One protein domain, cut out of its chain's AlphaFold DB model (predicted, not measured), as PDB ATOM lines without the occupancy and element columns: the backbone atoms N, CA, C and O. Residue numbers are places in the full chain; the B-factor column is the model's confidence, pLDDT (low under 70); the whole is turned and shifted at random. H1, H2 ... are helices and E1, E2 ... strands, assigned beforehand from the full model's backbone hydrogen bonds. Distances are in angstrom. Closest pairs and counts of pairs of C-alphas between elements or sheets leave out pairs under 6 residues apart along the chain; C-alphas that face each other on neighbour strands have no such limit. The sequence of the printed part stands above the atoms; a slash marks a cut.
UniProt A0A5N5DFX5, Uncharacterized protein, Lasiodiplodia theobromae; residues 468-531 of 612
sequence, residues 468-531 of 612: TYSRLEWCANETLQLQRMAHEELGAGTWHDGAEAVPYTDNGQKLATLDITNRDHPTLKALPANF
ATOM      1  N   THR A 468      54.807  65.894 -24.278       73.50
ATOM      2  CA  THR A 468      54.095  64.637 -24.010       73.50
ATOM      3  C   THR A 468      52.937  64.381 -24.978       73.50
ATOM      4  O   THR A 468      52.636  63.218 -25.249       73.50
ATOM      5  N   TYR A 469      52.291  65.434 -25.495       80.75
ATOM      6  CA  TYR A 469      51.128  65.299 -26.372       80.75
ATOM      7  C   TYR A 469      51.530  64.749 -27.741       80.75
ATOM      8  O   TYR A 469      51.041  63.690 -28.119       80.75
ATOM      9  N   SER A 470      52.491  65.382 -28.424       79.69
ATOM     10  CA  SER A 470      52.940  64.926 -29.747       79.69
ATOM     11  C   SER A 470      53.510  63.508 -29.732       79.69
ATOM     12  O   SER A 470      53.389  62.779 -30.711       79.69
ATOM     13  N   ARG A 471      54.093  63.074 -28.607       78.00
ATOM     14  CA  ARG A 471      54.526  61.681 -28.440       78.00
ATOM     15  C   ARG A 471      53.349  60.710 -28.365       78.00
ATOM     16  O   ARG A 471      53.390  59.666 -29.004       78.00
ATOM     17  N   LEU A 472      52.337  61.016 -27.552       81.69
ATOM     18  CA  LEU A 472      51.151  60.164 -27.431       81.69
ATOM     19  C   LEU A 472      50.357  60.136 -28.739       81.69
ATOM     20  O   LEU A 472      49.861  59.082 -29.106       81.69
ATOM     21  N   GLU A 473      50.301  61.258 -29.456       84.81
ATOM     22  CA  GLU A 473      49.698  61.356 -30.786       84.81
ATOM     23  C   GLU A 473      50.449  60.508 -31.824       84.81
ATOM     24  O   GLU A 473      49.818  59.765 -32.572       84.81
ATOM     25  N   TRP A 474      51.789  60.554 -31.839       82.38
ATOM     26  CA  TRP A 474      52.604  59.687 -32.699       82.38
ATOM     27  C   TRP A 474      52.341  58.208 -32.405       82.38
ATOM     28  O   TRP A 474      52.021  57.465 -33.327       82.38
ATOM     29  N   CYS A 475      52.424  57.787 -31.134       82.25
ATOM     30  CA  CYS A 475      52.178  56.393 -30.751       82.25
ATOM     31  C   CYS A 475      50.740  55.959 -31.077       82.25
ATOM     32  O   CYS A 475      50.538  54.874 -31.602       82.25
ATOM     33  N   ALA A 476      49.732  56.790 -30.791       84.62
ATOM     34  CA  ALA A 476      48.326  56.451 -31.027       84.62
ATOM     35  C   ALA A 476      48.003  56.248 -32.518       84.62
ATOM     36  O   ALA A 476      47.098  55.484 -32.844       84.62
ATOM     37  N   ASN A 477      48.756  56.895 -33.412       86.44
ATOM     38  CA  ASN A 477      48.612  56.745 -34.859       86.44
ATOM     39  C   ASN A 477      49.399  55.561 -35.444       86.44
ATOM     40  O   ASN A 477      49.296  55.306 -36.643       86.44
ATOM     41  N   GLU A 478      50.171  54.821 -34.642       84.38
ATOM     42  CA  GLU A 478      50.787  53.577 -35.105       84.38
ATOM     43  C   GLU A 478      49.714  52.514 -35.381       84.38
ATOM     44  O   GLU A 478      48.710  52.411 -34.672       84.38
ATOM     45  N   THR A 479      49.932  51.676 -36.397       87.50
ATOM     46  CA  THR A 479      48.933  50.711 -36.889       87.50
ATOM     47  C   THR A 479      48.377  49.806 -35.788       87.50
ATOM     48  O   THR A 479      47.170  49.569 -35.737       87.50
ATOM     49  N   LEU A 480      49.233  49.322 -34.883       89.19
ATOM     50  CA  LEU A 480      48.812  48.445 -33.786       89.19
ATOM     51  C   LEU A 480      47.997  49.192 -32.722       89.19
ATOM     52  O   LEU A 480      47.069  48.620 -32.155       89.19
ATOM     53  N   GLN A 481      48.292  50.471 -32.479       89.81
ATOM     54  CA  GLN A 481      47.526  51.307 -31.553       89.81
ATOM     55  C   GLN A 481      46.178  51.731 -32.145       89.81
ATOM     56  O   GLN A 481      45.172  51.710 -31.439       89.81
ATOM     57  N   LEU A 482      46.109  52.016 -33.449       90.69
ATOM     58  CA  LEU A 482      44.840  52.240 -34.152       90.69
ATOM     59  C   LEU A 482      43.941  50.996 -34.102       90.69
ATOM     60  O   LEU A 482      42.748  51.105 -33.812       90.69
ATOM     61  N   GLN A 483      44.513  49.808 -34.327       89.81
ATOM     62  CA  GLN A 483      43.792  48.539 -34.176       89.81
ATOM     63  C   GLN A 483      43.314  48.332 -32.737       89.81
ATOM     64  O   GLN A 483      42.144  48.014 -32.524       89.81
ATOM     65  N   ARG A 484      44.185  48.562 -31.748       90.69
ATOM     66  CA  ARG A 484      43.838  48.503 -30.323       90.69
ATOM     67  C   ARG A 484      42.648  49.397 -29.996       90.69
ATOM     68  O   ARG A 484      41.667  48.897 -29.463       90.69
ATOM     69  N   MET A 485      42.704  50.682 -30.353       90.62
ATOM     70  CA  MET A 485      41.618  51.638 -30.108       90.62
ATOM     71  C   MET A 485      40.311  51.192 -30.769       90.62
ATOM     72  O   MET A 485      39.264  51.231 -30.134       90.62
ATOM     73  N   ALA A 486      40.362  50.692 -32.007       90.75
ATOM     74  CA  ALA A 486      39.173  50.186 -32.691       90.75
ATOM     75  C   ALA A 486      38.540  48.970 -31.982       90.75
ATOM     76  O   ALA A 486      37.317  48.840 -31.945       90.75
ATOM     77  N   HIS A 487      39.353  48.079 -31.410       89.62
ATOM     78  CA  HIS A 487      38.869  46.946 -30.618       89.62
ATOM     79  C   HIS A 487      38.371  47.366 -29.228       89.62
ATOM     80  O   HIS A 487      37.336  46.878 -28.776       89.62
ATOM     81  N   GLU A 488      39.081  48.282 -28.574       88.81
ATOM     82  CA  GLU A 488      38.782  48.783 -27.234       88.81
ATOM     83  C   GLU A 488      37.466  49.575 -27.193       88.81
ATOM     84  O   GLU A 488      36.655  49.347 -26.299       88.81
ATOM     85  N   GLU A 489      37.180  50.403 -28.207       88.44
ATOM     86  CA  GLU A 489      35.896  51.118 -28.353       88.44
ATOM     87  C   GLU A 489      34.698  50.168 -28.518       88.44
ATOM     88  O   GLU A 489      33.571  50.481 -28.135       88.44
ATOM     89  N   LEU A 490      34.934  48.968 -29.053       88.12
ATOM     90  CA  LEU A 490      33.926  47.909 -29.146       88.12
ATOM     91  C   LEU A 490      33.837  47.061 -27.864       88.12
ATOM     92  O   LEU A 490      33.044  46.121 -27.811       88.12
ATOM     93  N   GLY A 491      34.639  47.364 -26.838       84.81
ATOM     94  CA  GLY A 491      34.723  46.600 -25.594       84.81
ATOM     95  C   GLY A 491      35.401  45.234 -25.750       84.81
ATOM     96  O   GLY A 491      35.151  44.335 -24.948       84.81
ATOM     97  N   ALA A 492      36.214  45.045 -26.797       83.06
ATOM     98  CA  ALA A 492      36.894  43.787 -27.083       83.06
ATOM     99  C   ALA A 492      38.354  43.805 -26.594       83.06
ATOM    100  O   ALA A 492      39.181  44.573 -27.090       83.06
ATOM    101  N   GLY A 493      38.669  42.889 -25.675       83.94
ATOM    102  CA  GLY A 493      39.991  42.748 -25.060       83.94
ATOM    103  C   GLY A 493      40.235  43.714 -23.891       83.94
ATOM    104  O   GLY A 493      39.680  44.807 -23.826       83.94
ATOM    105  N   THR A 494      41.087  43.293 -22.963       88.00
ATOM    106  CA  THR A 494      41.698  44.109 -21.913       88.00
ATOM    107  C   THR A 494      43.085  44.482 -22.403       88.00
ATOM    108  O   THR A 494      43.944  43.612 -22.544       88.00
ATOM    109  N   TRP A 495      43.296  45.760 -22.696       88.75
ATOM    110  CA  TRP A 495      44.529  46.232 -23.311       88.75
ATOM    111  C   TRP A 495      45.497  46.809 -22.279       88.75
ATOM    112  O   TRP A 495      45.120  47.585 -21.400       88.75
ATOM    113  N   HIS A 496      46.767  46.451 -22.425       87.88
ATOM    114  CA  HIS A 496      47.886  46.975 -21.653       87.88
ATOM    115  C   HIS A 496      48.846  47.746 -22.565       87.88
ATOM    116  O   HIS A 496      48.831  47.585 -23.787       87.88
ATOM    117  N   ASP A 497      49.657  48.623 -21.967       85.19
ATOM    118  CA  ASP A 497      50.641  49.457 -22.667       85.19
ATOM    119  C   ASP A 497      50.053  50.312 -23.811       85.19
ATOM    120  O   ASP A 497      50.687  50.582 -24.831       85.19
ATOM    121  N   GLY A 498      48.841  50.843 -23.605       81.81
ATOM    122  CA  GLY A 498      48.130  51.706 -24.563       81.81
ATOM    123  C   GLY A 498      48.796  53.059 -24.880       81.81
ATOM    124  O   GLY A 498      48.240  53.854 -25.632       81.81
ATOM    125  N   ALA A 499      49.968  53.340 -24.309       80.38
ATOM    126  CA  ALA A 499      50.791  54.517 -24.598       80.38
ATOM    127  C   ALA A 499      52.171  54.165 -25.200       80.38
ATOM    128  O   ALA A 499      52.986  55.062 -25.439       80.38
ATOM    129  N   GLU A 500      52.453  52.877 -25.413       81.50
ATOM    130  CA  GLU A 500      53.683  52.362 -26.033       81.50
ATOM    131  C   GLU A 500      53.458  52.033 -27.521       81.50
ATOM    132  O   GLU A 500      52.368  52.237 -28.036       81.50
ATOM    133  N   ALA A 501      54.470  51.545 -28.244       76.88
ATOM    134  CA  ALA A 501      54.309  51.182 -29.664       76.88
ATOM    135  C   ALA A 501      53.476  49.905 -29.876       76.88
ATOM    136  O   ALA A 501      52.652  49.806 -30.781       76.88
ATOM    137  N   VAL A 502      53.679  48.906 -29.012       86.25
ATOM    138  CA  VAL A 502      53.061  47.582 -29.152       86.25
ATOM    139  C   VAL A 502      52.122  47.340 -27.970       86.25
ATOM    140  O   VAL A 502      52.601  46.969 -26.897       86.25
ATOM    141  N   PRO A 503      50.805  47.554 -28.133       89.06
ATOM    142  CA  PRO A 503      49.828  47.182 -27.122       89.06
ATOM    143  C   PRO A 503      49.619  45.666 -27.133       89.06
ATOM    144  O   PRO A 503      49.714  45.016 -28.178       89.06
ATOM    145  N   TYR A 504      49.296  45.094 -25.980       89.12
ATOM    146  CA  TYR A 504      49.007  43.665 -25.864       89.12
ATOM    147  C   TYR A 504      47.805  43.408 -24.955       89.12
ATOM    148  O   TYR A 504      47.448  44.247 -24.126       89.12
ATOM    149  N   THR A 505      47.179  42.244 -25.128       90.62
ATOM    150  CA  THR A 505      46.060  41.775 -24.303       90.62
ATOM    151  C   THR A 505      46.475  40.623 -23.401       90.62
ATOM    152  O   THR A 505      47.513  39.991 -23.615       90.62
ATOM    153  N   ASP A 506      45.627  40.287 -22.432       85.81
ATOM    154  CA  ASP A 506      45.772  39.033 -21.697       85.81
ATOM    155  C   ASP A 506      45.670  37.817 -22.633       85.81
ATOM    156  O   ASP A 506      44.987  37.826 -23.666       85.81
ATOM    157  N   ASN A 507      46.339  36.732 -22.245       80.00
ATOM    158  CA  ASN A 507      46.322  35.485 -23.000       80.00
ATOM    159  C   ASN A 507      44.899  34.913 -23.107       80.00
ATOM    160  O   ASN A 507      44.187  34.790 -22.112       80.00
ATOM    161  N   GLY A 508      44.513  34.492 -24.316       75.31
ATOM    162  CA  GLY A 508      43.240  33.806 -24.574       75.31
ATOM    163  C   GLY A 508      42.027  34.723 -24.752       75.31
ATOM    164  O   GLY A 508      40.913  34.225 -24.917       75.31
ATOM    165  N   GLN A 509      42.216  36.043 -24.752       81.75
ATOM    166  CA  GLN A 509      41.139  36.982 -25.047       81.75
ATOM    167  C   GLN A 509      40.803  37.018 -26.538       81.75
ATOM    168  O   GLN A 509      41.670  36.891 -27.403       81.75
ATOM    169  N   LYS A 510      39.515  37.193 -26.839       81.06
ATOM    170  CA  LYS A 510      39.017  37.268 -28.212       81.06
ATOM    171  C   LYS A 510      38.830  38.725 -28.622       81.06
ATOM    172  O   LYS A 510      38.193  39.493 -27.905       81.06
ATOM    173  N   LEU A 511      39.362  39.078 -29.788       87.69
ATOM    174  CA  LEU A 511      39.231  40.408 -30.376       87.69
ATOM    175  C   LEU A 511      37.976  40.510 -31.253       87.69
ATOM    176  O   LEU A 511      37.371  39.502 -31.622       87.69
ATOM    177  N   ALA A 512      37.578  41.742 -31.575       88.06
ATOM    178  CA  ALA A 512      36.457  41.993 -32.479       88.06
ATOM    179  C   ALA A 512      36.728  41.390 -33.867       88.06
ATOM    180  O   ALA A 512      37.861  41.376 -34.345       88.06
ATOM    181  N   THR A 513      35.681  40.916 -34.531       87.88
ATOM    182  CA  THR A 513      35.770  40.332 -35.875       87.88
ATOM    183  C   THR A 513      35.135  41.256 -36.903       87.88
ATOM    184  O   THR A 513      34.312  42.105 -36.557       87.88
ATOM    185  N   LEU A 514      35.489  41.087 -38.175       88.31
ATOM    186  CA  LEU A 514      34.890  41.855 -39.261       88.31
ATOM    187  C   LEU A 514      33.452  41.380 -39.530       88.31
ATOM    188  O   LEU A 514      33.231  40.216 -39.862       88.31
ATOM    189  N   ASP A 515      32.482  42.281 -39.395       85.88
ATOM    190  CA  ASP A 515      31.102  42.068 -39.820       85.88
ATOM    191  C   ASP A 515      30.974  42.422 -41.306       85.88
ATOM    192  O   ASP A 515      31.153  43.571 -41.715       85.88
ATOM    193  N   ILE A 516      30.673  41.405 -42.112       88.62
ATOM    194  CA  ILE A 516      30.533  41.498 -43.571       88.62
ATOM    195  C   ILE A 516      29.069  41.491 -44.027       88.62
ATOM    196  O   ILE A 516      28.790  41.265 -45.205       88.62
ATOM    197  N   THR A 517      28.120  41.705 -43.108       87.25
ATOM    198  CA  THR A 517      26.681  41.722 -43.425       87.25
ATOM    199  C   THR A 517      26.347  42.800 -44.464       87.25
ATOM    200  O   THR A 517      25.510  42.568 -45.335       87.25
ATOM    201  N   ASN A 518      27.045  43.942 -44.433       89.62
ATOM    202  CA  ASN A 518      27.073  44.911 -45.527       89.62
ATOM    203  C   ASN A 518      28.442  44.864 -46.222       89.62
ATOM    204  O   ASN A 518      29.435  45.341 -45.675       89.62
ATOM    205  N   ARG A 519      28.496  44.295 -47.430       86.81
ATOM    206  CA  ARG A 519      29.752  44.116 -48.177       86.81
ATOM    207  C   ARG A 519      30.375  45.430 -48.651       86.81
ATOM    208  O   ARG A 519      31.591  45.485 -48.786       86.81
ATOM    209  N   ASP A 520      29.570  46.476 -48.832       87.69
ATOM    210  CA  ASP A 520      30.040  47.794 -49.272       87.69
ATOM    211  C   ASP A 520      30.503  48.679 -48.098       87.69
ATOM    212  O   ASP A 520      31.056  49.757 -48.306       87.69
ATOM    213  N   HIS A 521      30.283  48.241 -46.852       87.25
ATOM    214  CA  HIS A 521      30.697  48.961 -45.647       87.25
ATOM    215  C   HIS A 521      30.986  47.987 -44.488       87.25
ATOM    216  O   HIS A 521      30.194  47.892 -43.541       87.25
ATOM    217  N   PRO A 522      32.096  47.232 -44.554       89.19
ATOM    218  CA  PRO A 522      32.453  46.280 -43.512       89.19
ATOM    219  C   PRO A 522      32.862  47.015 -42.229       89.19
ATOM    220  O   PRO A 522      33.651  47.959 -42.259       89.19
ATOM    221  N   THR A 523      32.339  46.573 -41.087       88.12
ATOM    222  CA  THR A 523      32.609  47.188 -39.776       88.12
ATOM    223  C   THR A 523      33.141  46.160 -38.796       88.12
ATOM    224  O   THR A 523      32.740  44.999 -38.837       88.12
ATOM    225  N   LEU A 524      34.002  46.568 -37.868       88.31
ATOM    226  CA  LEU A 524      34.388  45.704 -36.755       88.31
ATOM    227  C   LEU A 524      33.217  45.541 -35.777       88.31
ATOM    228  O   LEU A 524      32.490  46.492 -35.499       88.31
ATOM    229  N   LYS A 525      33.044  44.329 -35.245       86.81
ATOM    230  CA  LYS A 525      31.988  43.997 -34.285       86.81
ATOM    231  C   LYS A 525      32.521  43.111 -33.171       86.81
ATOM    232  O   LYS A 525      33.179  42.100 -33.430       86.81
ATOM    233  N   ALA A 526      32.226  43.489 -31.929       83.12
ATOM    234  CA  ALA A 526      32.559  42.675 -30.770       83.12
ATOM    235  C   ALA A 526      31.807  41.341 -30.797       83.12
ATOM    236  O   ALA A 526      30.654  41.251 -31.230       83.12
ATOM    237  N   LEU A 527      32.476  40.300 -30.316       77.50
ATOM    238  CA  LEU A 527      31.874  38.983 -30.197       77.50
ATOM    239  C   LEU A 527      30.836  38.993 -29.059       77.50
ATOM    240  O   LEU A 527      31.123  39.523 -27.985       77.50
ATOM    241  N   PRO A 528      29.636  38.417 -29.260       71.62
ATOM    242  CA  PRO A 528      28.629  38.307 -28.206       71.62
ATOM    243  C   PRO A 528      29.169  37.595 -26.956       71.62
ATOM    244  O   PRO A 528      29.943  36.647 -27.067       71.62
ATOM    245  N   ALA A 529      28.705  37.964 -25.758       66.88
ATOM    246  CA  ALA A 529      29.110  37.292 -24.513       66.88
ATOM    247  C   ALA A 529      28.783  35.780 -24.502       66.88
ATOM    248  O   ALA A 529      29.458  34.992 -23.851       66.88
ATOM    249  N   ASN A 530      27.774  35.369 -25.273       65.25
ATOM    250  CA  ASN A 530      27.364  33.983 -25.492       65.25
ATOM    251  C   ASN A 530      27.938  33.381 -26.789       65.25
ATOM    252  O   ASN A 530      27.417  32.383 -27.275       65.25
ATOM    253  N   PHE A 531      28.980  33.967 -27.385       69.00
ATOM    254  CA  PHE A 531      29.532  33.512 -28.664       69.00
ATOM    255  C   PHE A 531      30.028  32.062 -28.627       69.00
ATOM    256  O   PHE A 531      29.821  31.332 -29.588       69.00
TER     257      PHE A 531
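AT A GLANCE: This is residues 468 to 531 of the 612 residues of an uncharacterized protein of Lasiodiplodia theobromae (UniProt A0A5N5DFX5). This is a loose, flat piece of chain strung out along one long axis, with the short helix H1 at one end, the helix H2 in the middle and a small two-stranded hairpin, E1 and E2, toward the other end. A long loop without a named element, residues 490 to 512, leaves H2, folds back along the long axis toward H1 as far as about residue 501, and then returns to E1. The helices make a corner where the end of H1 comes near H2. The printed part has 64 residues, with two named helices and two named strands in the order H1, H2, E1, E2; the sheet's order is E1 - E2, antiparallel, and the class is mixed, helices and strands, with under half of the residues in named elements. The radius of gyration of the C-alphas is 13.3 A, and the C-alphas span 40 by 30 by 13 A along their three main axes.

HOW THE PARTS SIT: The sheet has two strands, E1, residues 513 to 515, and E2, residues 523 to 525, which form a hairpin. They are antiparallel neighbours, with 127 degrees between their N-to-C directions. The C-alphas of Leu 514 and Leu 524 face each other at 4.6 A, and those of Thr 513 and Lys 525 at 5.5 A. Across the pair, N 515 and O 523 are 2.8 A apart and N 525 and O 513 are 2.9 A apart, both within hydrogen-bond range. H2, residues 479 to 489, has 2 pairs of C-alphas within 8 A with E2. The closest C-alphas of H2 and E2 are those of His 487 and Leu 524, 7.7 A apart, and the centres of the two elements are 11.9 A apart. H1, residues 468 to 476, is apart from E1 and from E2. H1 and H2 are close but not clearly touching, with 2 pairs of C-alphas within 8 A; the closest C-alphas are those of Ala 476 and Leu 482, at 6.3 A. Their lines are about perpendicular, at 89 degrees, and their centres are 14.7 A apart. In H1 and H2 every O i to N i+4 pair is within hydrogen-bond range. Between H2 and E1, residues 495 to 496 pair with residues 504 to 505, antiparallel, in stretches too short to be named strands.

IN THESE COORDINATES: E1 runs from Thr 513 to Asp 515 and E2 from Thr 523 to Lys 525; C-alpha 525, where E2 ends, is at (31.988, 43.997, -34.285). H2, the longest helix with 11 residues, runs from Thr 479 to Glu 489 and measures 15.6 A from first to last C-alpha. Its last C-alpha, 489, is at (35.896, 51.118, -28.353). H1 has 9 residues, from Thr 468 to Ala 476, and measures 12.2 A; its first C-alpha, 468, is at (54.095, 64.637, -24.010). Each strand measures 6.4 A.

THE WHOLE: The two C-alphas farthest apart are those of Thr 468 and Asn 530, at 40.7 A, while the first and last printed C-alphas, those of Thr 468 and Phe 531, are 39.9 A apart. The printed part runs from residue 468 to residue 531 of a full chain of 612 residues and has no cut. The link from H2 to E1 is long, with 23 residues, and their C-alphas lie 7 to 15 A from the mean of the C-alphas. The link from H1 to H2 is tight, with 2 residues, and that from E1 to E2 is short, with 7. The mean pLDDT of the printed part is 84.4, and residues 529 to 531 are under 70.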